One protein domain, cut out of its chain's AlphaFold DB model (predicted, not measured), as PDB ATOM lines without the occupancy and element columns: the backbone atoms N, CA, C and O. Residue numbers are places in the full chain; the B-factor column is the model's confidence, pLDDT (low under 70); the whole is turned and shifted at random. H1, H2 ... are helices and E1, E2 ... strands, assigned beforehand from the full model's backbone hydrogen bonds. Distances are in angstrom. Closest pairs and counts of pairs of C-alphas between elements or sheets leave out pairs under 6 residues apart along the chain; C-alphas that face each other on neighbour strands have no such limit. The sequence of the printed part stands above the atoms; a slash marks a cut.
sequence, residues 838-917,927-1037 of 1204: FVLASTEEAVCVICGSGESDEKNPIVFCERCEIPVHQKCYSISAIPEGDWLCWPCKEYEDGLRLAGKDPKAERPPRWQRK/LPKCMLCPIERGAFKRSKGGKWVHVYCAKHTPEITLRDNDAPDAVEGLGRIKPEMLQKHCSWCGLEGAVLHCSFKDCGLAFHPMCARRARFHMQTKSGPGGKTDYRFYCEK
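AT A GLANCE: This is residues 838 to 917 and 927 to 1037 of the 1204 residues of the protein "Hypothetical protein" of Picocystis salinarum (UniProt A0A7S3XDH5). With little regular structure, this is mostly loops around three separate strand hairpins, with H3 in the middle between E3-E4 and E5-E6; H2 lies toward one end of the long axis. The 191 printed residues hold, in order, E1 E2 H1 H2 E3 E4 H3 H4 H5 E5 E6; the sheets are antiparallel, the class mixed, with 54 residues in named elements. The whole is compact, radius of gyration of the C-alphas 17.3 A, spans 56 by 38 by 35 A.

IN THESE COORDINATES: Find E5, residues 1019 to 1023, at C-alpha 1019 (161.958, 138.581, 142.339); it runs 13.3 A. E6, 1029 to 1033, ends at (162.785, 138.055, 146.744). H2, 890 to 901, runs 16.2 A. Look also for E1, 862 to 864, E2, 871 to 873, H1, 874 to 877, E3, 940 to 942, E4, 948 to 950, H3, 951 to 956, H4, 979 to 982, and H5, 1009 to 1014.

HOW THE PARTS SIT: In hairpin E5-E6, N 1020 and O 1032 are within hydrogen-bond range, 2.9 A. H3 touches H5, closest C-alphas Cys 953 and Pro 1009, 5.6 A, about perpendicular at 74 degrees. Backbone O i to N i+4 pairs are within range throughout H2, H3 and H5; H1 and H4 are too short for one. H4 touches no helix.

THE WHOLE: Residues 918 to 926 are not printed, a gap of 16.1 A between C-alphas 917 and 927. H1 to H2, H3 to H4 and H4 to H5 are long links. Confidence is under 70 in 26 residues, among them 906 to 917.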
ATOM      1  N   PHE A 838     151.846 126.189 137.915       59.00
ATOM      2  CA  PHE A 838     152.507 125.886 136.640       59.00
ATOM      3  C   PHE A 838     152.562 124.382 136.304       59.00
ATOM      4  O   PHE A 838     152.880 124.020 135.178       59.00
ATOM      5  N   VAL A 839     152.257 123.497 137.261       54.69
ATOM      6  CA  VAL A 839     152.185 122.036 137.063       54.69
ATOM      7  C   VAL A 839     150.746 121.570 136.752       54.69
ATOM      8  O   VAL A 839     150.525 120.410 136.401       54.69
ATOM      9  N   LEU A 840     149.759 122.467 136.866       50.50
ATOM     10  CA  LEU A 840     148.335 122.200 136.628       50.50
ATOM     11  C   LEU A 840     147.731 123.000 135.465       50.50
ATOM     12  O   LEU A 840     146.592 122.718 135.096       50.50
ATOM     13  N   ALA A 841     148.458 123.968 134.898       46.22
ATOM     14  CA  ALA A 841     147.998 124.775 133.771       46.22
ATOM     15  C   ALA A 841     147.568 123.888 132.586       46.22
ATOM     16  O   ALA A 841     148.375 123.160 132.009       46.22
ATOM     17  N   SER A 842     146.279 123.944 132.247       42.97
ATOM     18  CA  SER A 842     145.665 123.231 131.122       42.97
ATOM     19  C   SER A 842     145.318 124.201 129.990       42.97
ATOM     20  O   SER A 842     144.184 124.232 129.514       42.97
ATOM     21  N   THR A 843     146.284 125.043 129.635       41.44
ATOM     22  CA  THR A 843     146.258 125.926 128.465       41.44
ATOM     23  C   THR A 843     146.747 125.176 127.230       41.44
ATOM     24  O   THR A 843     147.485 124.198 127.342       41.44
ATOM     25  N   GLU A 844     146.333 125.632 126.049       52.22
ATOM     26  CA  GLU A 844     146.725 125.033 124.762       52.22
ATOM     27  C   GLU A 844     148.209 125.299 124.434       52.22
ATOM     28  O   GLU A 844     148.838 124.539 123.701       52.22
ATOM     29  N   GLU A 845     148.799 126.310 125.078       63.50
ATOM     30  CA  GLU A 845     150.236 126.582 125.122       63.50
ATOM     31  C   GLU A 845     150.860 126.013 126.411       63.50
ATOM     32  O   GLU A 845     150.336 126.205 127.516       63.50
ATOM     33  N   ALA A 846     152.000 125.326 126.284       72.12
ATOM     34  CA  ALA A 846     152.700 124.702 127.404       72.12
ATOM     35  C   ALA A 846     153.802 125.606 127.979       72.12
ATOM     36  O   ALA A 846     154.654 126.113 127.259       72.12
ATOM     37  N   VAL A 847     153.830 125.747 129.306       83.62
ATOM     38  CA  VAL A 847     154.757 126.638 130.023       83.62
ATOM     39  C   VAL A 847     155.799 125.834 130.796       83.62
ATOM     40  O   VAL A 847     155.462 124.894 131.514       83.62
ATOM     41  N   CYS A 848     157.077 126.215 130.723       88.00
ATOM     42  CA  CYS A 848     158.132 125.518 131.455       88.00
ATOM     43  C   CYS A 848     157.977 125.672 132.982       88.00
ATOM     44  O   CYS A 848     158.046 126.775 133.537       88.00
ATOM     45  N   VAL A 849     157.923 124.546 133.706       84.88
ATOM     46  CA  VAL A 849     157.770 124.528 135.177       84.88
ATOM     47  C   VAL A 849     158.976 125.086 135.950       84.88
ATOM     48  O   VAL A 849     158.938 125.141 137.175       84.88
ATOM     49  N   ILE A 850     160.058 125.504 135.286       87.19
ATOM     50  CA  ILE A 850     161.281 126.019 135.927       87.19
ATOM     51  C   ILE A 850     161.402 127.539 135.779       87.19
ATOM     52  O   ILE A 850     161.667 128.201 136.774       87.19
ATOM     53  N   CYS A 851     161.212 128.107 134.587       85.25
ATOM     54  CA  CYS A 851     161.281 129.563 134.394       85.25
ATOM     55  C   CYS A 851     159.903 130.243 134.433       85.25
ATOM     56  O   CYS A 851     159.816 131.386 134.868       85.25
ATOM     57  N   GLY A 852     158.832 129.546 134.032       79.31
ATOM     58  CA  GLY A 852     157.492 130.121 133.894       79.31
ATOM     59  C   GLY A 852     157.207 130.805 132.552       79.31
ATOM     60  O   GLY A 852     156.144 131.399 132.436       79.31
ATOM     61  N   SER A 853     158.100 130.705 131.558       80.06
ATOM     62  CA  SER A 853     157.834 131.127 130.172       80.06
ATOM     63  C   SER A 853     157.372 129.950 129.295       80.06
ATOM     64  O   SER A 853     157.784 128.805 129.522       80.06
ATOM     65  N   GLY A 854     156.510 130.245 128.316       80.62
ATOM     66  CA  GLY A 854     156.109 129.354 127.219       80.62
ATOM     67  C   GLY A 854     156.896 129.563 125.914       80.62
ATOM     68  O   GLY A 854     156.740 128.780 124.986       80.62
ATOM     69  N   GLU A 855     157.764 130.579 125.837       80.31
ATOM     70  CA  GLU A 855     158.602 130.865 124.658       80.31
ATOM     71  C   GLU A 855     159.510 129.659 124.357       80.31
ATOM     72  O   GLU A 855     160.285 129.247 125.220       80.31
ATOM     73  N   SER A 856     159.412 129.059 123.167       81.94
ATOM     74  CA  SER A 856     160.071 127.783 122.845       81.94
ATOM     75  C   SER A 856     160.789 127.838 121.493       81.94
ATOM     76  O   SER A 856     160.221 127.474 120.466       81.94
ATOM     77  N   ASP A 857     162.057 128.249 121.510       80.81
ATOM     78  CA  ASP A 857     162.903 128.351 120.313       80.81
ATOM     79  C   ASP A 857     163.572 127.018 119.937       80.81
ATOM     80  O   ASP A 857     163.918 126.222 120.808       80.81
ATOM     81  N   GLU A 858     163.948 126.855 118.663       78.62
ATOM     82  CA  GLU A 858     164.781 125.743 118.150       78.62
ATOM     83  C   GLU A 858     166.052 125.474 118.984       78.62
ATOM     84  O   GLU A 858     166.534 124.348 119.077       78.62
ATOM     85  N   LYS A 859     166.617 126.522 119.597       83.19
ATOM     86  CA  LYS A 859     167.874 126.484 120.372       83.19
ATOM     87  C   LYS A 859     167.660 126.275 121.874       83.19
ATOM     88  O   LYS A 859     168.630 126.358 122.638       83.19
ATOM     89  N   ASN A 860     166.412 126.136 122.321       88.69
ATOM     90  CA  ASN A 860     166.021 125.900 123.710       88.69
ATOM     91  C   ASN A 860     164.540 125.452 123.804       88.69
ATOM     92  O   ASN A 860     163.756 126.125 124.477       88.69
ATOM     93  N   PRO A 861     164.119 124.362 123.144       90.56
ATOM     94  CA  PRO A 861     162.704 124.012 123.082       90.56
ATOM     95  C   PRO A 861     162.190 123.488 124.428       90.56
ATOM     96  O   PRO A 861     162.968 123.036 125.282       90.56
ATOM     97  N   ILE A 862     160.870 123.533 124.619       90.69
ATOM     98  CA  ILE A 862     160.185 122.877 125.739       90.69
ATOM     99  C   ILE A 862     160.078 121.373 125.455       90.69
ATOM    100  O   ILE A 862     159.447 120.945 124.494       90.69
ATOM    101  N   VAL A 863     160.686 120.571 126.326       90.25
ATOM    102  CA  VAL A 863     160.698 119.106 126.289       90.25
ATOM    103  C   VAL A 863     159.731 118.571 127.347       90.25
ATOM    104  O   VAL A 863     159.708 119.058 128.481       90.25
ATOM    105  N   PHE A 864     158.945 117.554 126.991       90.00
ATOM    106  CA  PHE A 864     158.000 116.881 127.885       90.00
ATOM    107  C   PHE A 864     158.533 115.509 128.289       90.00
ATOM    108  O   PHE A 864     159.084 114.787 127.465       90.00
ATOM    109  N   CYS A 865     158.358 115.117 129.553       86.38
ATOM    110  CA  CYS A 865     158.659 113.746 129.970       86.38
ATOM    111  C   CYS A 865     157.527 112.785 129.584       86.38
ATOM    112  O   CYS A 865     156.419 112.936 130.098       86.38
ATOM    113  N   GLU A 866     157.825 111.728 128.826       85.38
ATOM    114  CA  GLU A 866     156.847 110.713 128.375       85.38
ATOM    115  C   GLU A 866     156.114 109.959 129.504       85.38
ATOM    116  O   GLU A 866     155.078 109.310 129.302       85.38
ATOM    117  N   ARG A 867     156.644 110.033 130.729       76.25
ATOM    118  CA  ARG A 867     156.105 109.332 131.899       76.25
ATOM    119  C   ARG A 867     155.250 110.213 132.811       76.25
ATOM    120  O   ARG A 867     154.223 109.735 133.286       76.25
ATOM    121  N   CYS A 868     155.639 111.472 133.040       75.00
ATOM    122  CA  CYS A 868     154.916 112.401 133.927       75.00
ATOM    123  C   CYS A 868     154.373 113.676 133.256       75.00
ATOM    124  O   CYS A 868     153.756 114.503 133.929       75.00
ATOM    125  N   GLU A 869     154.554 113.830 131.941       81.12
ATOM    126  CA  GLU A 869     154.071 114.967 131.143       81.12
ATOM    127  C   GLU A 869     154.488 116.322 131.772       81.12
ATOM    128  O   GLU A 869     153.668 117.235 131.924       81.12
ATOM    129  N   ILE A 870     155.750 116.426 132.223       83.88
ATOM    130  CA  ILE A 870     156.326 117.650 132.807       83.88
ATOM    131  C   ILE A 870     157.050 118.482 131.732       83.88
ATOM    132  O   ILE A 870     158.014 117.975 131.158       83.88
ATOM    133  N   PRO A 871     156.627 119.732 131.457       87.94
ATOM    134  CA  PRO A 871     157.281 120.603 130.480       87.94
ATOM    135  C   PRO A 871     158.492 121.339 131.075       87.94
ATOM    136  O   PRO A 871     158.378 122.087 132.055       87.94
ATOM    137  N   VAL A 872     159.667 121.178 130.461       90.62
ATOM    138  CA  VAL A 872     160.897 121.907 130.809       90.62
ATOM    139  C   VAL A 872     161.661 122.358 129.567       90.62
ATOM    140  O   VAL A 872     161.860 121.565 128.657       90.62
ATOM    141  N   HIS A 873     162.167 123.596 129.523       92.50
ATOM    142  CA  HIS A 873     163.143 123.945 128.483       92.50
ATOM    143  C   HIS A 873     164.422 123.128 128.637       92.50
ATOM    144  O   HIS A 873     164.888 122.928 129.767       92.50
ATOM    145  N   GLN A 874     165.047 122.785 127.509       91.94
ATOM    146  CA  GLN A 874     166.336 122.094 127.452       91.94
ATOM    147  C   GLN A 874     167.374 122.699 128.422       91.94
ATOM    148  O   GLN A 874     167.867 122.010 129.319       91.94
ATOM    149  N   LYS A 875     167.639 124.012 128.334       90.19
ATOM    150  CA  LYS A 875     168.601 124.718 129.207       90.19
ATOM    151  C   LYS A 875     168.075 124.947 130.627       90.19
ATOM    152  O   LYS A 875     168.851 125.103 131.567       90.19
ATOM    153  N   CYS A 876     166.757 124.950 130.837       89.62
ATOM    154  CA  CYS A 876     166.199 125.152 132.176       89.62
ATOM    155  C   CYS A 876     166.456 123.957 133.106       89.62
ATOM    156  O   CYS A 876     166.684 124.180 134.301       89.62
ATOM    157  N   TYR A 877     166.446 122.734 132.567       92.69
ATOM    158  CA  TYR A 877     166.722 121.484 133.290       92.69
ATOM    159  C   TYR A 877     168.149 120.934 133.063       92.69
ATOM    160  O   TYR A 877     168.512 119.907 133.644       92.69
ATOM    161  N   SER A 878     168.959 121.643 132.267       90.12
ATOM    162  CA  SER A 878     170.316 121.258 131.857       90.12
ATOM    163  C   SER A 878     170.347 119.911 131.121       90.12
ATOM    164  O   SER A 878     171.131 119.036 131.476       90.12
ATOM    165  N   ILE A 879     169.464 119.742 130.128       90.56
ATOM    166  CA  ILE A 879     169.423 118.581 129.222       90.56
ATOM    167  C   ILE A 879     170.557 118.722 128.199       90.56
ATOM    168  O   ILE A 879     170.604 119.713 127.467       90.56
ATOM    169  N   SER A 880     171.472 117.753 128.141       86.25
ATOM    170  CA  SER A 880     172.699 117.858 127.332       86.25
ATOM    171  C   SER A 880     172.423 117.798 125.827       86.25
ATOM    172  O   SER A 880     172.876 118.658 125.075       86.25
ATOM    173  N   ALA A 881     171.626 116.820 125.409       87.50
ATOM    174  CA  ALA A 881     171.045 116.692 124.080       87.50
ATOM    175  C   ALA A 881     169.632 116.119 124.225       87.50
ATOM    176  O   ALA A 881     169.361 115.346 125.146       87.50
ATOM    177  N   ILE A 882     168.726 116.509 123.332       86.38
ATOM    178  CA  ILE A 882     167.378 115.939 123.286       86.38
ATOM    179  C   ILE A 882     167.490 114.597 122.544       86.38
ATOM    180  O   ILE A 882     168.035 114.586 121.440       86.38
ATOM    181  N   PRO A 883     167.062 113.469 123.137       86.88
ATOM    182  CA  PRO A 883     167.107 112.174 122.469       86.88
ATOM    183  C   PRO A 883     166.102 112.102 121.310       86.88
ATOM    184  O   PRO A 883     165.051 112.731 121.352       86.88
ATOM    185  N   GLU A 884     166.387 111.256 120.321       77.44
ATOM    186  CA  GLU A 884     165.514 110.969 119.163       77.44
ATOM    187  C   GLU A 884     164.269 110.116 119.523       77.44
ATOM    188  O   GLU A 884     163.551 109.641 118.649       77.44
ATOM    189  N   GLY A 885     164.012 109.901 120.817       79.94
ATOM    190  CA  GLY A 885     162.906 109.109 121.362       79.94
ATOM    191  C   GLY A 885     162.638 109.464 122.828       79.94
ATOM    192  O   GLY A 885     163.124 110.484 123.309       79.94
ATOM    193  N   ASP A 886     161.878 108.628 123.543       84.25
ATOM    194  CA  ASP A 886     161.326 108.878 124.887       84.25
ATOM    195  C   ASP A 886     162.260 109.655 125.856       84.25
ATOM    196  O   ASP A 886     163.155 109.078 126.487       84.25
ATOM    197  N   TRP A 887     162.026 110.962 126.054       91.44
ATOM    198  CA  TRP A 887     162.741 111.723 127.086       91.44
ATOM    199  C   TRP A 887     162.116 111.514 128.472       91.44
ATOM    200  O   TRP A 887     160.898 111.588 128.666       91.44
ATOM    201  N   LEU A 888     162.972 111.304 129.476       88.44
ATOM    202  CA  LEU A 888     162.574 111.088 130.863       88.44
ATOM    203  C   LEU A 888     163.300 112.050 131.806       88.44
ATOM    204  O   LEU A 888     164.529 112.116 131.823       88.44
ATOM    205  N   CYS A 889     162.540 112.738 132.663       89.00
ATOM    206  CA  CYS A 889     163.123 113.475 133.780       89.00
ATOM    207  C   CYS A 889     163.753 112.497 134.790       89.00
ATOM    208  O   CYS A 889     163.300 111.358 134.927       89.00
ATOM    209  N   TRP A 890     164.781 112.936 135.525       89.81
ATOM    210  CA  TRP A 890     165.602 112.042 136.355       89.81
ATOM    211  C   TRP A 890     164.809 111.169 137.358       89.81
ATOM    212  O   TRP A 890     165.087 109.973 137.401       89.81
ATOM    213  N   PRO A 891     163.765 111.659 138.068       86.75
ATOM    214  CA  PRO A 891     162.925 110.797 138.909       86.75
ATOM    215  C   PRO A 891     162.177 109.693 138.146       86.75
ATOM    216  O   PRO A 891     162.017 108.591 138.662       86.75
ATOM    217  N   CYS A 892     161.706 109.971 136.926       84.75
ATOM    218  CA  CYS A 892     161.012 108.972 136.110       84.75
ATOM    219  C   CYS A 892     161.991 107.960 135.514       84.75
ATOM    220  O   CYS A 892     161.682 106.773 135.490       84.75
ATOM    221  N   LYS A 893     163.172 108.421 135.088       86.62
ATOM    222  CA  LYS A 893     164.243 107.569 134.565       86.62
ATOM    223  C   LYS A 893     164.702 106.548 135.608       86.62
ATOM    224  O   LYS A 893     164.618 105.353 135.357       86.62
ATOM    225  N   GLU A 894     165.068 107.009 136.805       83.25
ATOM    226  CA  GLU A 894     165.486 106.133 137.909       83.25
ATOM    227  C   GLU A 894     164.398 105.125 138.317       83.25
ATOM    228  O   GLU A 894     164.710 103.979 138.635       83.25
ATOM    229  N   TYR A 895     163.117 105.520 138.281       81.50
ATOM    230  CA  TYR A 895     162.006 104.605 138.551       81.50
ATOM    231  C   TYR A 895     161.890 103.511 137.478       81.50
ATOM    232  O   TYR A 895     161.720 102.341 137.813       81.50
ATOM    233  N   GLU A 896     161.980 103.860 136.190       82.94
ATOM    234  CA  GLU A 896     161.934 102.853 135.123       82.94
ATOM    235  C   GLU A 896     163.163 101.948 135.118       82.94
ATOM    236  O   GLU A 896     163.027 100.751 134.883       82.94
ATOM    237  N   ASP A 897     164.344 102.483 135.421       83.62
ATOM    238  CA  ASP A 897     165.560 101.686 135.573       83.62
ATOM    239  C   ASP A 897     165.437 100.727 136.773       83.62
ATOM    240  O   ASP A 897     165.835  99.566 136.681       83.62
ATOM    241  N   GLY A 898     164.757 101.147 137.847       81.00
ATOM    242  CA  GLY A 898     164.332 100.275 138.945       81.00
ATOM    243  C   GLY A 898     163.354  99.167 138.523       81.00
ATOM    244  O   GLY A 898     163.529  98.020 138.932       81.00
ATOM    245  N   LEU A 899     162.363  99.462 137.667       79.88
ATOM    246  CA  LEU A 899     161.474  98.435 137.099       79.88
ATOM    247  C   LEU A 899     162.238  97.441 136.210       79.88
ATOM    248  O   LEU A 899     162.055  96.232 136.362       79.88
ATOM    249  N   ARG A 900     163.132  97.933 135.339       82.00
ATOM    250  CA  ARG A 900     163.993  97.111 134.467       82.00
ATOM    251  C   ARG A 900     164.861  96.158 135.292       82.00
ATOM    252  O   ARG A 900     164.898  94.966 135.001       82.00
ATOM    253  N   LEU A 901     165.494  96.658 136.357       81.75
ATOM    254  CA  LEU A 901     166.279  95.852 137.302       81.75
ATOM    255  C   LEU A 901     165.425  94.824 138.063       81.75
ATOM    256  O   LEU A 901     165.912  93.742 138.380       81.75
ATOM    257  N   ALA A 902     164.149  95.124 138.313       82.25
ATOM    258  CA  ALA A 902     163.181  94.200 138.904       82.25
ATOM    259  C   ALA A 902     162.539  93.224 137.889       82.25
ATOM    260  O   ALA A 902     161.608  92.502 138.249       82.25
ATOM    261  N   GLY A 903     162.993  93.200 136.628       81.69
ATOM    262  CA  GLY A 903     162.465  92.320 135.578       81.69
ATOM    263  C   GLY A 903     161.051  92.671 135.092       81.69
ATOM    264  O   GLY A 903     160.395  91.837 134.470       81.69
ATOM    265  N   LYS A 904     160.565  93.883 135.386       79.75
ATOM    266  CA  LYS A 904     159.240  94.393 134.999       79.75
ATOM    267  C   LYS A 904     159.350  95.278 133.759       79.75
ATOM    268  O   LYS A 904     160.263  96.094 133.663       79.75
ATOM    269  N   ASP A 905     158.388  95.172 132.842       75.25
ATOM    270  CA  ASP A 905     158.290  96.077 131.690       75.25
ATOM    271  C   ASP A 905     157.736  97.460 132.114       75.25
ATOM    272  O   ASP A 905     156.577  97.548 132.541       75.25
ATOM    273  N   PRO A 906     158.508  98.560 131.963       69.81
ATOM    274  CA  PRO A 906     158.043  99.907 132.288       69.81
ATOM    275  C   PRO A 906     156.903 100.424 131.404       69.81
ATOM    276  O   PRO A 906     156.216 101.363 131.819       69.81
ATOM    277  N   LYS A 907     156.701  99.845 130.205       66.12
ATOM    278  CA  LYS A 907     155.622 100.222 129.278       66.12
ATOM    279  C   LYS A 907     154.310  99.482 129.583       66.12
ATOM    280  O   LYS A 907     153.247 100.072 129.389       66.12
ATOM    281  N   ALA A 908     154.365  98.272 130.146       63.28
ATOM    282  CA  ALA A 908     153.201  97.569 130.694       63.28
ATOM    283  C   ALA A 908     152.731  98.138 132.051       63.28
ATOM    284  O   ALA A 908     151.531  98.338 132.250       63.28
ATOM    285  N   GLU A 909     153.642  98.452 132.982       60.53
ATOM    286  CA  GLU A 909     153.299  99.050 134.289       60.53
ATOM    287  C   GLU A 909     153.157 100.587 134.217       60.53
ATOM    288  O   GLU A 909     153.898 101.347 134.851       60.53
ATOM    289  N   ARG A 910     152.167 101.066 133.443       55.03
ATOM    290  CA  ARG A 910     151.765 102.487 133.403       55.03
ATOM    291  C   ARG A 910     150.660 102.721 134.442       55.03
ATOM    292  O   ARG A 910     149.522 102.298 134.232       55.03
ATOM    293  N   PRO A 911     150.971 103.386 135.571       50.47
ATOM    294  CA  PRO A 911     151.118 104.850 135.542       50.47
ATOM    295  C   PRO A 911     152.278 105.379 136.426       50.47
ATOM    296  O   PRO A 911     152.770 104.642 137.280       50.47
ATOM    297  N   PRO A 912     152.745 106.641 136.253       43.28
ATOM    298  CA  PRO A 912     152.156 107.766 137.002       43.28
ATOM    299  C   PRO A 912     152.363 109.169 136.375       43.28
ATOM    300  O   PRO A 912     153.491 109.641 136.271       43.28
ATOM    301  N   ARG A 913     151.291 109.957 136.152       44.41
ATOM    302  CA  ARG A 913     151.500 111.412 135.952       44.41
ATOM    303  C   ARG A 913     151.959 112.118 137.238       44.41
ATOM    304  O   ARG A 913     152.783 113.008 137.154       44.41
ATOM    305  N   TRP A 914     151.471 111.657 138.402       45.53
ATOM    306  CA  TRP A 914     150.963 112.406 139.584       45.53
ATOM    307  C   TRP A 914     149.422 112.423 139.630       45.53
ATOM    308  O   TRP A 914     148.752 113.460 139.675       45.53
ATOM    309  N   GLN A 915     148.842 111.225 139.520       47.69
ATOM    310  CA  GLN A 915     147.464 111.005 139.082       47.69
ATOM    311  C   GLN A 915     146.391 111.703 139.935       47.69
ATOM    312  O   GLN A 915     146.134 111.353 141.077       47.69
ATOM    313  N   ARG A 916     145.711 112.654 139.287       43.53
ATOM    314  CA  ARG A 916     144.242 112.747 139.177       43.53
ATOM    315  C   ARG A 916     143.415 112.307 140.411       43.53
ATOM    316  O   ARG A 916     142.799 111.249 140.391       43.53
ATOM    317  N   LYS A 917     143.261 113.262 141.341       33.31
ATOM    318  CA  LYS A 917     142.312 113.344 142.481       33.31
ATOM    319  C   LYS A 917     142.543 112.378 143.670       33.31
ATOM    320  O   LYS A 917     142.918 111.231 143.461       33.31
ATOM    321  N   LEU A 927     157.821 108.794 146.916       64.00
ATOM    322  CA  LEU A 927     157.679 109.993 146.077       64.00
ATOM    323  C   LEU A 927     158.906 110.920 146.255       64.00
ATOM    324  O   LEU A 927     159.331 111.144 147.394       64.00
ATOM    325  N   PRO A 928     159.458 111.529 145.184       77.25
ATOM    326  CA  PRO A 928     160.581 112.460 145.287       77.25
ATOM    327  C   PRO A 928     160.160 113.757 145.999       77.25
ATOM    328  O   PRO A 928     159.652 114.689 145.386       77.25
ATOM    329  N   LYS A 929     160.372 113.833 147.316       84.94
ATOM    330  CA  LYS A 929     160.040 115.013 148.134       84.94
ATOM    331  C   LYS A 929     161.194 116.020 148.142       84.94
ATOM    332  O   LYS A 929     162.345 115.657 148.381       84.94
ATOM    333  N   CYS A 930     160.897 117.298 147.900       87.56
ATOM    334  CA  CYS A 930     161.898 118.366 147.935       87.56
ATOM    335  C   CYS A 930     162.310 118.681 149.381       87.56
ATOM    336  O   CYS A 930     161.474 119.083 150.184       87.56
ATOM    337  N   MET A 931     163.604 118.620 149.710       86.19
ATOM    338  CA  MET A 931     164.078 119.026 151.049       86.19
ATOM    339  C   MET A 931     163.881 120.513 151.394       86.19
ATOM    340  O   MET A 931     163.994 120.891 152.556       86.19
ATOM    341  N   LEU A 932     163.667 121.377 150.400       87.12
ATOM    342  CA  LEU A 932     163.670 122.833 150.590       87.12
ATOM    343  C   LEU A 932     162.270 123.431 150.756       87.12
ATOM    344  O   LEU A 932     162.151 124.582 151.166       87.12
ATOM    345  N   CYS A 933     161.219 122.696 150.394       86.81
ATOM    346  CA  CYS A 933     159.843 123.183 150.421       86.81
ATOM    347  C   CYS A 933     158.845 122.012 150.446       86.81
ATOM    348  O   CYS A 933     159.102 121.008 149.785       86.81
ATOM    349  N   PRO A 934     157.668 122.163 151.077       82.62
ATOM    350  CA  PRO A 934     156.658 121.105 151.198       82.62
ATOM    351  C   PRO A 934     155.901 120.782 149.895       82.62
ATOM    352  O   PRO A 934     155.011 119.940 149.906       82.62
ATOM    353  N   ILE A 935     156.208 121.455 148.778       80.38
ATOM    354  CA  ILE A 935     155.574 121.186 147.479       80.38
ATOM    355  C   ILE A 935     156.066 119.841 146.925       80.38
ATOM    356  O   ILE A 935     157.270 119.592 146.851       80.38
ATOM    357  N   GLU A 936     155.121 118.990 146.527       74.56
ATOM    358  CA  GLU A 936     155.364 117.587 146.151       74.56
ATOM    359  C   GLU A 936     155.612 117.379 144.649       74.56
ATOM    360  O   GLU A 936     155.918 116.269 144.216       74.56
ATOM    361  N   ARG A 937     155.432 118.422 143.827       76.06
ATOM    362  CA  ARG A 937     155.482 118.335 142.360       76.06
ATOM    363  C   ARG A 937     156.294 119.471 141.748       76.06
ATOM    364  O   ARG A 937     156.087 120.634 142.083       76.06
ATOM    365  N   GLY A 938     157.136 119.120 140.783       81.94
ATOM    366  CA  GLY A 938     157.972 120.038 140.019       81.94
ATOM    367  C   GLY A 938     159.101 119.287 139.315       81.94
ATOM    368  O   GLY A 938     159.150 118.058 139.329       81.94
ATOM    369  N   ALA A 939     160.025 120.015 138.691       89.06
ATOM    370  CA  ALA A 939     161.223 119.417 138.104       89.06
ATOM    371  C   ALA A 939     162.297 119.214 139.186       89.06
ATOM    372  O   ALA A 939     162.708 120.183 139.830       89.06
ATOM    373  N   PHE A 940     162.771 117.980 139.376       90.81
ATOM    374  CA  PHE A 940     163.731 117.614 140.427       90.81
ATOM    375  C   PHE A 940     165.106 117.214 139.878       90.81
ATOM    376  O   PHE A 940     165.200 116.619 138.805       90.81
ATOM    377  N   LYS A 941     166.154 117.470 140.666       90.56
ATOM    378  CA  LYS A 941     167.495 116.863 140.560       90.56
ATOM    379  C   LYS A 941     167.897 116.348 141.958       90.56
ATOM    380  O   LYS A 941     167.376 116.829 142.972       90.56
ATOM    381  N   ARG A 942     168.783 115.354 142.031       88.25
ATOM    382  CA  ARG A 942     169.369 114.857 143.287       88.25
ATOM    383  C   ARG A 942     170.562 115.713 143.713       88.25
ATOM    384  O   ARG A 942     171.101 116.536 142.970       88.25
ATOM    385  N   SER A 943     170.977 115.483 144.947       88.44
ATOM    386  CA  SER A 943     172.243 115.929 145.510       88.44
ATOM    387  C   SER A 943     173.127 114.728 145.818       88.44
ATOM    388  O   SER A 943     172.609 113.648 146.082       88.44
ATOM    389  N   LYS A 944     174.446 114.938 145.925       81.75
ATOM    390  CA  LYS A 944     175.442 113.902 146.284       81.75
ATOM    391  C   LYS A 944     175.149 113.110 147.579       81.75
ATOM    392  O   LYS A 944     175.777 112.089 147.812       81.75
ATOM    393  N   GLY A 945     174.220 113.569 148.423       76.06
ATOM    394  CA  GLY A 945     173.701 112.826 149.582       76.06
ATOM    395  C   GLY A 945     172.428 112.013 149.296       76.06
ATOM    396  O   GLY A 945     171.682 111.727 150.226       76.06
ATOM    397  N   GLY A 946     172.109 111.746 148.027       82.69
ATOM    398  CA  GLY A 946     170.909 111.043 147.563       82.69
ATOM    399  C   GLY A 946     169.602 111.847 147.625       82.69
ATOM    400  O   GLY A 946     168.581 111.380 147.126       82.69
ATOM    401  N   LYS A 947     169.584 113.046 148.221       87.06
ATOM    402  CA  LYS A 947     168.337 113.762 148.551       87.06
ATOM    403  C   LYS A 947     167.823 114.625 147.395       87.06
ATOM    404  O   LYS A 947     168.605 115.362 146.789       87.06
ATOM    405  N   TRP A 948     166.513 114.560 147.136       89.75
ATOM    406  CA  TRP A 948     165.821 115.286 146.065       89.75
ATOM    407  C   TRP A 948     165.591 116.769 146.378       89.75
ATOM    408  O   TRP A 948     165.268 117.161 147.504       89.75
ATOM    409  N   VAL A 949     165.722 117.602 145.344       89.69
ATOM    410  CA  VAL A 949     165.501 119.050 145.398       89.69
ATOM    411  C   VAL A 949     164.883 119.532 144.080       89.69
ATOM    412  O   VAL A 949     165.304 119.117 143.001       89.69
ATOM    413  N   HIS A 950     163.904 120.438 144.146       91.12
ATOM    414  CA  HIS A 950     163.398 121.130 142.959       91.12
ATOM    415  C   HIS A 950     164.489 121.979 142.298       91.12
ATOM    416  O   HIS A 950     165.113 122.800 142.966       91.12
ATOM    417  N   VAL A 951     164.632 121.890 140.974       90.94
ATOM    418  CA  VAL A 951     165.551 122.731 140.187       90.94
ATOM    419  C   VAL A 951     165.258 124.220 140.394       90.94
ATOM    420  O   VAL A 951     166.190 125.010 140.524       90.94
ATOM    421  N   TYR A 952     163.981 124.599 140.529       90.62
ATOM    422  CA  TYR A 952     163.599 125.964 140.898       90.62
ATOM    423  C   TYR A 952     164.170 126.374 142.263       90.62
ATOM    424  O   TYR A 952     164.849 127.391 142.356       90.62
ATOM    425  N   CYS A 953     163.959 125.586 143.320       89.69
ATOM    426  CA  CYS A 953     164.475 125.931 144.646       89.69
ATOM    427  C   CYS A 953     166.015 125.918 144.680       89.69
ATOM    428  O   CYS A 953     166.614 126.810 145.267       89.69
ATOM    429  N   ALA A 954     166.664 124.982 143.976       89.69
ATOM    430  CA  ALA A 954     168.122 124.921 143.873       89.69
ATOM    431  C   ALA A 954     168.749 126.130 143.153       89.69
ATOM    432  O   ALA A 954     169.870 126.506 143.485       89.69
ATOM    433  N   LYS A 955     168.042 126.748 142.192       87.75
ATOM    434  CA  LYS A 955     168.485 127.985 141.519       87.75
ATOM    435  C   LYS A 955     168.286 129.247 142.373       87.75
ATOM    436  O   LYS A 955     168.984 130.227 142.146       87.75
ATOM    437  N   HIS A 956     167.374 129.226 143.349       87.81
ATOM    438  CA  HIS A 956     166.941 130.421 144.091       87.81
ATOM    439  C   HIS A 956     167.312 130.440 145.590       87.81
ATOM    440  O   HIS A 956     167.084 131.451 146.249       87.81
ATOM    441  N   THR A 957     167.900 129.370 146.140       87.56
ATOM    442  CA  THR A 957     168.502 129.346 147.490       87.56
ATOM    443  C   THR A 957     170.010 129.658 147.402       87.56
ATOM    444  O   THR A 957     170.743 128.828 146.865       87.56
ATOM    445  N   PRO A 958     170.507 130.805 147.917       82.19
ATOM    446  CA  PRO A 958     171.884 131.278 147.679       82.19
ATOM    447  C   PRO A 958     173.019 130.354 148.148       82.19
ATOM    448  O   PRO A 958     174.119 130.387 147.597       82.19
ATOM    449  N   GLU A 959     172.781 129.536 149.173       86.56
ATOM    450  CA  GLU A 959     173.753 128.583 149.723       86.56
ATOM    451  C   GLU A 959     173.995 127.375 148.798       86.56
ATOM    452  O   GLU A 959     175.031 126.700 148.887       86.56
ATOM    453  N   ILE A 960     173.038 127.104 147.907       87.88
ATOM    454  CA  ILE A 960     173.037 125.982 146.971       87.88
ATOM    455  C   ILE A 960     173.787 126.366 145.695       87.88
ATOM    456  O   ILE A 960     173.944 127.527 145.323       87.88
ATOM    457  N   THR A 961     174.322 125.368 145.004       87.12
ATOM    458  CA  THR A 961     174.841 125.535 143.649       87.12
ATOM    459  C   THR A 961     174.365 124.359 142.815       87.12
ATOM    460  O   THR A 961     174.714 123.214 143.092       87.12
ATOM    461  N   LEU A 962     173.543 124.643 141.806       86.75
ATOM    462  CA  LEU A 962     173.207 123.685 140.763       86.75
ATOM    463  C   LEU A 962     174.333 123.704 139.723       86.75
ATOM    464  O   LEU A 962     174.652 124.766 139.188       86.75
ATOM    465  N   ARG A 963     174.943 122.552 139.444       83.81
ATOM    466  CA  ARG A 963     175.863 122.414 138.309       83.81
ATOM    467  C   ARG A 963     175.051 122.355 137.018       83.81
ATOM    468  O   ARG A 963     174.055 121.637 136.958       83.81
ATOM    469  N   ASP A 964     175.496 123.071 135.992       80.56
ATOM    470  CA  ASP A 964     174.878 123.036 134.665       80.56
ATOM    471  C   ASP A 964     175.336 121.779 133.909       80.56
ATOM    472  O   ASP A 964     176.207 121.824 133.042       80.56
ATOM    473  N   ASN A 965     174.848 120.612 134.343       83.06
ATOM    474  CA  ASN A 965     175.131 119.338 133.693       83.06
ATOM    475  C   ASN A 965     173.961 118.348 133.764       83.06
ATOM    476  O   ASN A 965     173.189 118.322 134.731       83.06
ATOM    477  N   ASP A 966     173.860 117.484 132.748       86.38
ATOM    478  CA  ASP A 966     172.807 116.469 132.696       86.38
ATOM    479  C   ASP A 966     173.162 115.218 133.510       86.38
ATOM    480  O   ASP A 966     173.381 114.123 133.000       86.38
ATOM    481  N   ALA A 967     173.272 115.422 134.819       85.50
ATOM    482  CA  ALA A 967     173.409 114.378 135.823       85.50
ATOM    483  C   ALA A 967     172.229 114.458 136.808       85.50
ATOM    484  O   ALA A 967     171.662 115.546 136.974       85.50
ATOM    485  N   PRO A 968     171.878 113.366 137.514       83.44
ATOM    486  CA  PRO A 968     170.911 113.433 138.602       83.44
ATOM    487  C   PRO A 968     171.473 114.278 139.752       83.44
ATOM    488  O   PRO A 968     170.820 115.229 140.172       83.44
ATOM    489  N   ASP A 969     172.711 114.020 140.191       86.44
ATOM    490  CA  ASP A 969     173.367 114.649 141.353       86.44
ATOM    491  C   ASP A 969     173.902 116.072 141.102       86.44
ATOM    492  O   ASP A 969     175.005 116.435 141.533       86.44
ATOM    493  N   ALA A 970     173.160 116.888 140.353       86.31
ATOM    494  CA  ALA A 970     173.531 118.256 139.989       86.31
ATOM    495  C   ALA A 970     173.535 119.242 141.174       86.31
ATOM    496  O   ALA A 970     174.127 120.315 141.062       86.31
ATOM    497  N   VAL A 971     172.891 118.909 142.299       88.38
ATOM    498  CA  VAL A 971     172.690 119.834 143.427       88.38
ATOM    499  C   VAL A 971     173.807 119.720 144.469       88.38
ATOM    500  O   VAL A 971     173.987 118.685 145.116       88.38
ATOM    501  N   GLU A 972     174.523 120.822 144.690       88.19
ATOM    502  CA  GLU A 972     175.572 120.963 145.705       88.19
ATOM    503  C   GLU A 972     175.259 122.087 146.702       88.19
ATOM    504  O   GLU A 972     174.357 122.893 146.499       88.19
ATOM    505  N   GLY A 973     176.006 122.165 147.808       83.12
ATOM    506  CA  GLY A 973     175.877 123.260 148.780       83.12
ATOM    507  C   GLY A 973     174.796 123.088 149.853       83.12
ATOM    508  O   GLY A 973     174.762 123.888 150.776       83.12
ATOM    509  N   LEU A 974     173.987 122.019 149.832       82.56
ATOM    510  CA  LEU A 974     172.970 121.752 150.869       82.56
ATOM    511  C   LEU A 974     173.514 121.802 152.310       82.56
ATOM    512  O   LEU A 974     172.856 122.343 153.188       82.56
ATOM    513  N   GLY A 975     174.731 121.299 152.548       80.44
ATOM    514  CA  GLY A 975     175.395 121.364 153.859       80.44
ATOM    515  C   GLY A 975     175.891 122.758 154.279       80.44
ATOM    516  O   GLY A 975     176.435 122.897 155.368       80.44
ATOM    517  N   ARG A 976     175.735 123.784 153.429       84.62
ATOM    518  CA  ARG A 976     176.006 125.197 153.751       84.62
ATOM    519  C   ARG A 976     174.765 125.921 154.282       84.62
ATOM    520  O   ARG A 976     174.899 126.998 154.857       84.62
ATOM    521  N   ILE A 977     173.573 125.346 154.102       82.31
ATOM    522  CA  ILE A 977     172.330 125.870 154.675       82.31
ATOM    523  C   ILE A 977     172.411 125.688 156.192       82.31
ATOM    524  O   ILE A 977     172.555 124.567 156.682       82.31
ATOM    525  N   LYS A 978     172.315 126.784 156.951       79.56
ATOM    526  CA  LYS A 978     172.290 126.716 158.420       79.56
ATOM    527  C   LYS A 978     171.066 125.906 158.884       79.56
ATOM    528  O   LYS A 978     169.982 126.162 158.365       79.56
ATOM    529  N   PRO A 979     171.167 125.012 159.887       75.44
ATOM    530  CA  PRO A 979     170.011 124.250 160.385       75.44
ATOM    531  C   PRO A 979     168.819 125.131 160.798       75.44
ATOM    532  O   PRO A 979     167.679 124.837 160.448       75.44
ATOM    533  N   GLU A 980     169.097 126.289 161.408       75.06
ATOM    534  CA  GLU A 980     168.124 127.348 161.729       75.06
ATOM    535  C   GLU A 980     167.277 127.822 160.531       75.06
ATOM    536  O   GLU A 980     166.188 128.353 160.714       75.06
ATOM    537  N   MET A 981     167.792 127.707 159.302       72.75
ATOM    538  CA  MET A 981     167.104 128.118 158.072       72.75
ATOM    539  C   MET A 981     166.194 127.026 157.508       72.75
ATOM    540  O   MET A 981     165.347 127.338 156.677       72.75
ATOM    541  N   LEU A 982     166.358 125.778 157.958       76.25
ATOM    542  CA  LEU A 982     165.470 124.655 157.646       76.25
ATOM    543  C   LEU A 982     164.320 124.552 158.660       76.25
ATOM    544  O   LEU A 982     163.227 124.155 158.283       76.25
ATOM    545  N   GLN A 983     164.553 124.957 159.911       72.94
ATOM    546  CA  GLN A 983     163.574 124.943 161.014       72.94
ATOM    547  C   GLN A 983     162.698 126.211 161.089       72.94
ATOM    548  O   GLN A 983     161.923 126.395 162.025       72.94
ATOM    549  N   LYS A 984     162.827 127.141 160.135       79.69
ATOM    550  CA  LYS A 984     162.000 128.355 160.097       79.69
ATOM    551  C   LYS A 984     160.687 128.086 159.375       79.69
ATOM    552  O   LYS A 984     160.675 127.690 158.212       79.69
ATOM    553  N   HIS A 985     159.586 128.391 160.054       86.12
ATOM    554  CA  HIS A 985     158.260 128.411 159.451       86.12
ATOM    555  C   HIS A 985     158.197 129.410 158.281       86.12
ATOM    556  O   HIS A 985     158.632 130.561 158.377       86.12
ATOM    557  N   CYS A 986     157.623 128.976 157.166       88.06
ATOM    558  CA  CYS A 986     157.319 129.825 156.025       88.06
ATOM    559  C   CYS A 986     156.086 130.684 156.335       88.06
ATOM    560  O   CYS A 986     154.996 130.160 156.554       88.06
ATOM    561  N   SER A 987     156.218 132.010 156.276       85.88
ATOM    562  CA  SER A 987     155.138 132.974 156.544       85.88
ATOM    563  C   SER A 987     153.960 132.908 155.552       85.88
ATOM    564  O   SER A 987     153.010 133.667 155.708       85.88
ATOM    565  N   TRP A 988     154.024 132.045 154.528       82.81
ATOM    566  CA  TRP A 988     152.948 131.807 153.558       82.81
ATOM    567  C   TRP A 988     152.194 130.486 153.792       82.81
ATOM    568  O   TRP A 988     150.974 130.460 153.680       82.81
ATOM    569  N   CYS A 989     152.891 129.387 154.109       83.94
ATOM    570  CA  CYS A 989     152.272 128.061 154.277       83.94
ATOM    571  C   CYS A 989     152.357 127.482 155.699       83.94
ATOM    572  O   CYS A 989     151.907 126.362 155.917       83.94
ATOM    573  N   GLY A 990     152.960 128.196 156.654       82.50
ATOM    574  CA  GLY A 990     153.144 127.769 158.048       82.50
ATOM    575  C   GLY A 990     154.202 126.680 158.267       82.50
ATOM    576  O   GLY A 990     154.772 126.603 159.350       82.50
ATOM    577  N   LEU A 991     154.500 125.866 157.252       85.12
ATOM    578  CA  LEU A 991     155.421 124.733 157.352       85.12
ATOM    579  C   LEU A 991     156.902 125.144 157.356       85.12
ATOM    580  O   LEU A 991     157.289 126.161 156.775       85.12
ATOM    581  N   GLU A 992     157.728 124.304 157.976       82.25
ATOM    582  CA  GLU A 992     159.193 124.384 157.964       82.25
ATOM    583  C   GLU A 992     159.796 124.020 156.588       82.25
ATOM    584  O   GLU A 992     159.101 123.599 155.659       82.25
ATOM    585  N   GLY A 993     161.100 124.241 156.422       81.69
ATOM    586  CA  GLY A 993     161.871 124.054 155.188       81.69
ATOM    587  C   GLY A 993     162.789 125.248 154.905       81.69
ATOM    588  O   GLY A 993     162.776 126.233 155.635       81.69
ATOM    589  N   ALA A 994     163.586 125.186 153.835       83.62
ATOM    590  CA  ALA A 994     164.555 126.237 153.505       83.62
ATOM    591  C   ALA A 994     163.863 127.538 153.054       83.62
ATOM    592  O   ALA A 994     163.442 127.676 151.901       83.62
ATOM    593  N   VAL A 995     163.747 128.503 153.965       85.31
ATOM    594  CA  VAL A 995     163.120 129.802 153.687       85.31
ATOM    595  C   VAL A 995     164.104 130.825 153.113       85.31
ATOM    596  O   VAL A 995     165.235 130.963 153.569       85.31
ATOM    597  N   LEU A 996     163.638 131.605 152.141       86.75
ATOM    598  CA  LEU A 996     164.265 132.845 151.694       86.75
ATOM    599  C   LEU A 996     163.723 134.005 152.533       86.75
ATOM    600  O   LEU A 996     162.522 134.072 152.795       86.75
ATOM    601  N   HIS A 997     164.585 134.941 152.925       87.94
ATOM    602  CA  HIS A 997     164.162 136.165 153.608       87.94
ATOM    603  C   HIS A 997     163.766 137.261 152.613       87.94
ATOM    604  O   HIS A 997     164.371 137.417 151.549       87.94
ATOM    605  N   CYS A 998     162.773 138.069 152.986       90.00
ATOM    606  CA  CYS A 998     162.403 139.262 152.237       90.00
ATOM    607  C   CYS A 998     163.591 140.236 152.151       90.00
ATOM    608  O   CYS A 998     164.003 140.821 153.146       90.00
ATOM    609  N   SER A 999     164.083 140.494 150.940       88.25
ATOM    610  CA  SER A 999     165.242 141.345 150.631       88.25
ATOM    611  C   SER A 999     164.990 142.855 150.809       88.25
ATOM    612  O   SER A 999     165.705 143.686 150.240       88.25
ATOM    613  N   PHE A1000     163.950 143.228 151.560       86.38
ATOM    614  CA  PHE A1000     163.652 144.608 151.944       86.38
ATOM    615  C   PHE A1000     164.188 144.877 153.351       86.38
ATOM    616  O   PHE A1000     164.135 143.998 154.212       86.38
ATOM    617  N   LYS A1001     164.687 146.095 153.583       84.31
ATOM    618  CA  LYS A1001     165.311 146.470 154.854       84.31
ATOM    619  C   LYS A1001     164.350 146.225 156.024       84.31
ATOM    620  O   LYS A1001     163.164 146.525 155.928       84.31
ATOM    621  N   ASP A1002     164.884 145.669 157.108       81.62
ATOM    622  CA  ASP A1002     164.187 145.428 158.378       81.62
ATOM    623  C   ASP A1002     162.940 144.506 158.274       81.62
ATOM    624  O   ASP A1002     162.131 144.431 159.198       81.62
ATOM    625  N   CYS A1003     162.777 143.751 157.174       85.25
ATOM    626  CA  CYS A1003     161.659 142.822 156.986       85.25
ATOM    627  C   CYS A1003     162.013 141.376 157.374       85.25
ATOM    628  O   CYS A1003     162.614 140.640 156.596       85.25
ATOM    629  N   GLY A1004     161.552 140.930 158.546       84.00
ATOM    630  CA  GLY A1004     161.771 139.562 159.040       84.00
ATOM    631  C   GLY A1004     160.946 138.445 158.375       84.00
ATOM    632  O   GLY A1004     161.078 137.294 158.782       84.00
ATOM    633  N   LEU A1005     160.092 138.742 157.385       88.38
ATOM    634  CA  LEU A1005     159.251 137.727 156.729       88.38
ATOM    635  C   LEU A1005     160.096 136.765 155.882       88.38
ATOM    636  O   LEU A1005     160.974 137.201 155.131       88.38
ATOM    637  N   ALA A1006     159.799 135.469 155.986       88.94
ATOM    638  CA  ALA A1006     160.570 134.397 155.364       88.94
ATOM    639  C   ALA A1006     159.647 133.358 154.713       88.94
ATOM    640  O   ALA A1006     158.583 133.058 155.246       88.94
ATOM    641  N   PHE A1007     160.013 132.818 153.553       91.06
ATOM    642  CA  PHE A1007     159.135 131.942 152.771       91.06
ATOM    643  C   PHE A1007     159.927 131.012 151.846       91.06
ATOM    644  O   PHE A1007     160.992 131.380 151.361       91.06
ATOM    645  N   HIS A1008     159.427 129.807 151.561       89.81
ATOM    646  CA  HIS A1008     160.100 128.903 150.614       89.81
ATOM    647  C   HIS A1008     160.120 129.500 149.191       89.81
ATOM    648  O   HIS A1008     159.148 130.165 148.817       89.81
ATOM    649  N   PRO A1009     161.136 129.212 148.347       87.69
ATOM    650  CA  PRO A1009     161.225 129.774 146.993       87.69
ATOM    651  C   PRO A1009     159.964 129.510 146.158       87.69
ATOM    652  O   PRO A1009     159.388 130.416 145.560       87.69
ATOM    653  N   MET A1010     159.480 128.265 146.171       85.69
ATOM    654  CA  MET A1010     158.299 127.864 145.402       85.69
ATOM    655  C   MET A1010     156.987 128.432 145.985       85.69
ATOM    656  O   MET A1010     156.039 128.682 145.246       85.69
ATOM    657  N   CYS A1011     156.939 128.726 147.292       87.19
ATOM    658  CA  CYS A1011     155.820 129.462 147.888       87.19
ATOM    659  C   CYS A1011     155.809 130.929 147.439       87.19
ATOM    660  O   CYS A1011     154.739 131.443 147.134       87.19
ATOM    661  N   ALA A1012     156.976 131.575 147.311       87.06
ATOM    662  CA  ALA A1012     157.079 132.919 146.736       87.06
ATOM    663  C   ALA A1012     156.551 132.962 145.293       87.06
ATOM    664  O   ALA A1012     155.785 133.859 144.942       87.06
ATOM    665  N   ARG A1013     156.908 131.960 144.474       85.25
ATOM    666  CA  ARG A1013     156.403 131.817 143.100       85.25
ATOM    667  C   ARG A1013     154.879 131.687 143.063       85.25
ATOM    668  O   ARG A1013     154.231 132.474 142.378       85.25
ATOM    669  N   ARG A1014     154.309 130.748 143.832       81.44
ATOM    670  CA  ARG A1014     152.851 130.536 143.917       81.44
ATOM    671  C   ARG A1014     152.107 131.761 144.466       81.44
ATOM    672  O   ARG A1014     150.994 132.037 144.044       81.44
ATOM    673  N   ALA A1015     152.728 132.528 145.360       82.94
ATOM    674  CA  ALA A1015     152.195 133.793 145.868       82.94
ATOM    675  C   ALA A1015     152.436 134.998 144.925       82.94
ATOM    676  O   ALA A1015     152.195 136.142 145.311       82.94
ATOM    677  N   ARG A1016     152.961 134.765 143.707       83.44
ATOM    678  CA  ARG A1016     153.350 135.780 142.705       83.44
ATOM    679  C   ARG A1016     154.199 136.925 143.293       83.44
ATOM    680  O   ARG A1016     154.103 138.082 142.860       83.44
ATOM    681  N   PHE A1017     155.057 136.612 144.267       88.06
ATOM    682  CA  PHE A1017     156.003 137.553 144.871       88.06
ATOM    683  C   PHE A1017     157.020 138.051 143.835       88.06
ATOM    684  O   PHE A1017     157.379 137.351 142.888       88.06
ATOM    685  N   HIS A1018     157.482 139.291 143.988       85.50
ATOM    686  CA  HIS A1018     158.461 139.878 143.082       85.50
ATOM    687  C   HIS A1018     159.868 139.374 143.406       85.50
ATOM    688  O   HIS A1018     160.323 139.424 144.552       85.50
ATOM    689  N   MET A1019     160.555 138.948 142.353       85.38
ATOM    690  CA  MET A1019     161.958 138.581 142.339       85.38
ATOM    691  C   MET A1019     162.710 139.601 141.479       85.38
ATOM    692  O   MET A1019     162.327 139.840 140.335       85.38
ATOM    693  N   GLN A1020     163.777 140.186 142.018       82.31
ATOM    694  CA  GLN A1020     164.744 140.983 141.265       82.31
ATOM    695  C   GLN A1020     166.027 140.169 141.089       82.31
ATOM    696  O   GLN A1020     166.643 139.764 142.074       82.31
ATOM    697  N   THR A1021     166.453 139.973 139.845       81.31
ATOM    698  CA  THR A1021     167.790 139.473 139.510       81.31
ATOM    699  C   THR A1021     168.822 140.596 139.575       81.31
ATOM    700  O   THR A1021     168.534 141.749 139.243       81.31
ATOM    701  N   LYS A1022     170.050 140.267 139.986       73.00
ATOM    702  CA  LYS A1022     171.237 141.116 139.823       73.00
ATOM    703  C   LYS A1022     172.432 140.276 139.391       73.00
ATOM    704  O   LYS A1022     172.677 139.214 139.956       73.00
ATOM    705  N   SER A1023     173.199 140.770 138.428       72.31
ATOM    706  CA  SER A1023     174.464 140.152 138.022       72.31
ATOM    707  C   SER A1023     175.518 140.392 139.104       72.31
ATOM    708  O   SER A1023     175.959 141.523 139.305       72.31
ATOM    709  N   GLY A1024     175.892 139.343 139.835       60.91
ATOM    710  CA  GLY A1024     176.946 139.391 140.842       60.91
ATOM    711  C   GLY A1024     178.350 139.269 140.232       60.91
ATOM    712  O   GLY A1024     178.510 138.744 139.124       60.91
ATOM    713  N   PRO A1025     179.398 139.717 140.952       51.75
ATOM    714  CA  PRO A1025     180.779 139.513 140.525       51.75
ATOM    715  C   PRO A1025     181.076 138.013 140.378       51.75
ATOM    716  O   PRO A1025     180.720 137.207 141.238       51.75
ATOM    717  N   GLY A1026     181.715 137.631 139.268       56.97
ATOM    718  CA  GLY A1026     181.969 136.224 138.932       56.97
ATOM    719  C   GLY A1026     180.804 135.496 138.243       56.97
ATOM    720  O   GLY A1026     180.797 134.270 138.224       56.97
ATOM    721  N   GLY A1027     179.821 136.218 137.690       58.22
ATOM    722  CA  GLY A1027     178.798 135.651 136.797       58.22
ATOM    723  C   GLY A1027     177.646 134.911 137.486       58.22
ATOM    724  O   GLY A1027     176.802 134.333 136.808       58.22
ATOM    725  N   LYS A1028     177.576 134.932 138.822       58.34
ATOM    726  CA  LYS A1028     176.440 134.377 139.574       58.34
ATOM    727  C   LYS A1028     175.289 135.378 139.644       58.34
ATOM    728  O   LYS A1028     175.505 136.548 139.954       58.34
ATOM    729  N   THR A1029     174.066 134.913 139.422       71.75
ATOM    730  CA  THR A1029     172.841 135.694 139.624       71.75
ATOM    731  C   THR A1029     172.459 135.750 141.106       71.75
ATOM    732  O   THR A1029     172.244 134.730 141.754       71.75
ATOM    733  N   ASP A1030     172.371 136.962 141.650       75.06
ATOM    734  CA  ASP A1030     171.801 137.261 142.966       75.06
ATOM    735  C   ASP A1030     170.280 137.445 142.817       75.06
ATOM    736  O   ASP A1030     169.826 138.313 142.064       75.06
ATOM    737  N   TYR A1031     169.495 136.606 143.499       82.31
ATOM    738  CA  TYR A1031     168.033 136.583 143.417       82.31
ATOM    739  C   TYR A1031     167.407 137.179 144.679       82.31
ATOM    740  O   TYR A1031     167.363 136.552 145.739       82.31
ATOM    741  N   ARG A1032     166.871 138.394 144.558       85.69
ATOM    742  CA  ARG A1032     166.267 139.137 145.669       85.69
ATOM    743  C   ARG A1032     164.758 139.011 145.642       85.69
ATOM    744  O   ARG A1032     164.096 139.601 144.790       85.69
ATOM    745  N   PHE A1033     164.221 138.254 146.588       86.88
ATOM    746  CA  PHE A1033     162.785 138.055 146.744       86.88
ATOM    747  C   PHE A1033     162.187 139.051 147.728       86.88
ATOM    748  O   PHE A1033     162.778 139.361 148.761       86.88
ATOM    749  N   TYR A1034     160.972 139.500 147.445       89.31
ATOM    750  CA  TYR A1034     160.229 140.429 148.286       89.31
ATOM    751  C   TYR A1034     158.916 139.788 148.721       89.31
ATOM    752  O   TYR A1034     158.249 139.149 147.921       89.31
ATOM    753  N   CYS A1035     158.523 139.944 149.986       89.38
ATOM    754  CA  CYS A1035     157.225 139.447 150.451       89.38
ATOM    755  C   CYS A1035     156.063 140.175 149.750       89.38
ATOM    756  O   CYS A1035     156.261 141.201 149.093       89.38
ATOM    757  N   GLU A1036     154.839 139.692 149.952       85.81
ATOM    758  CA  GLU A1036     153.593 140.306 149.471       85.81
ATOM    759  C   GLU A1036     153.553 141.836 149.656       85.81
ATOM    760  O   GLU A1036     153.287 142.579 148.715       85.81
ATOM    761  N   LYS A1037     153.923 142.325 150.850       85.75
ATOM    762  CA  LYS A1037     153.896 143.757 151.203       85.75
ATOM    763  C   LYS A1037     154.944 144.596 150.464       85.75
ATOM    764  O   LYS A1037     154.728 145.784 150.242       85.75
TER     765      LYS A1037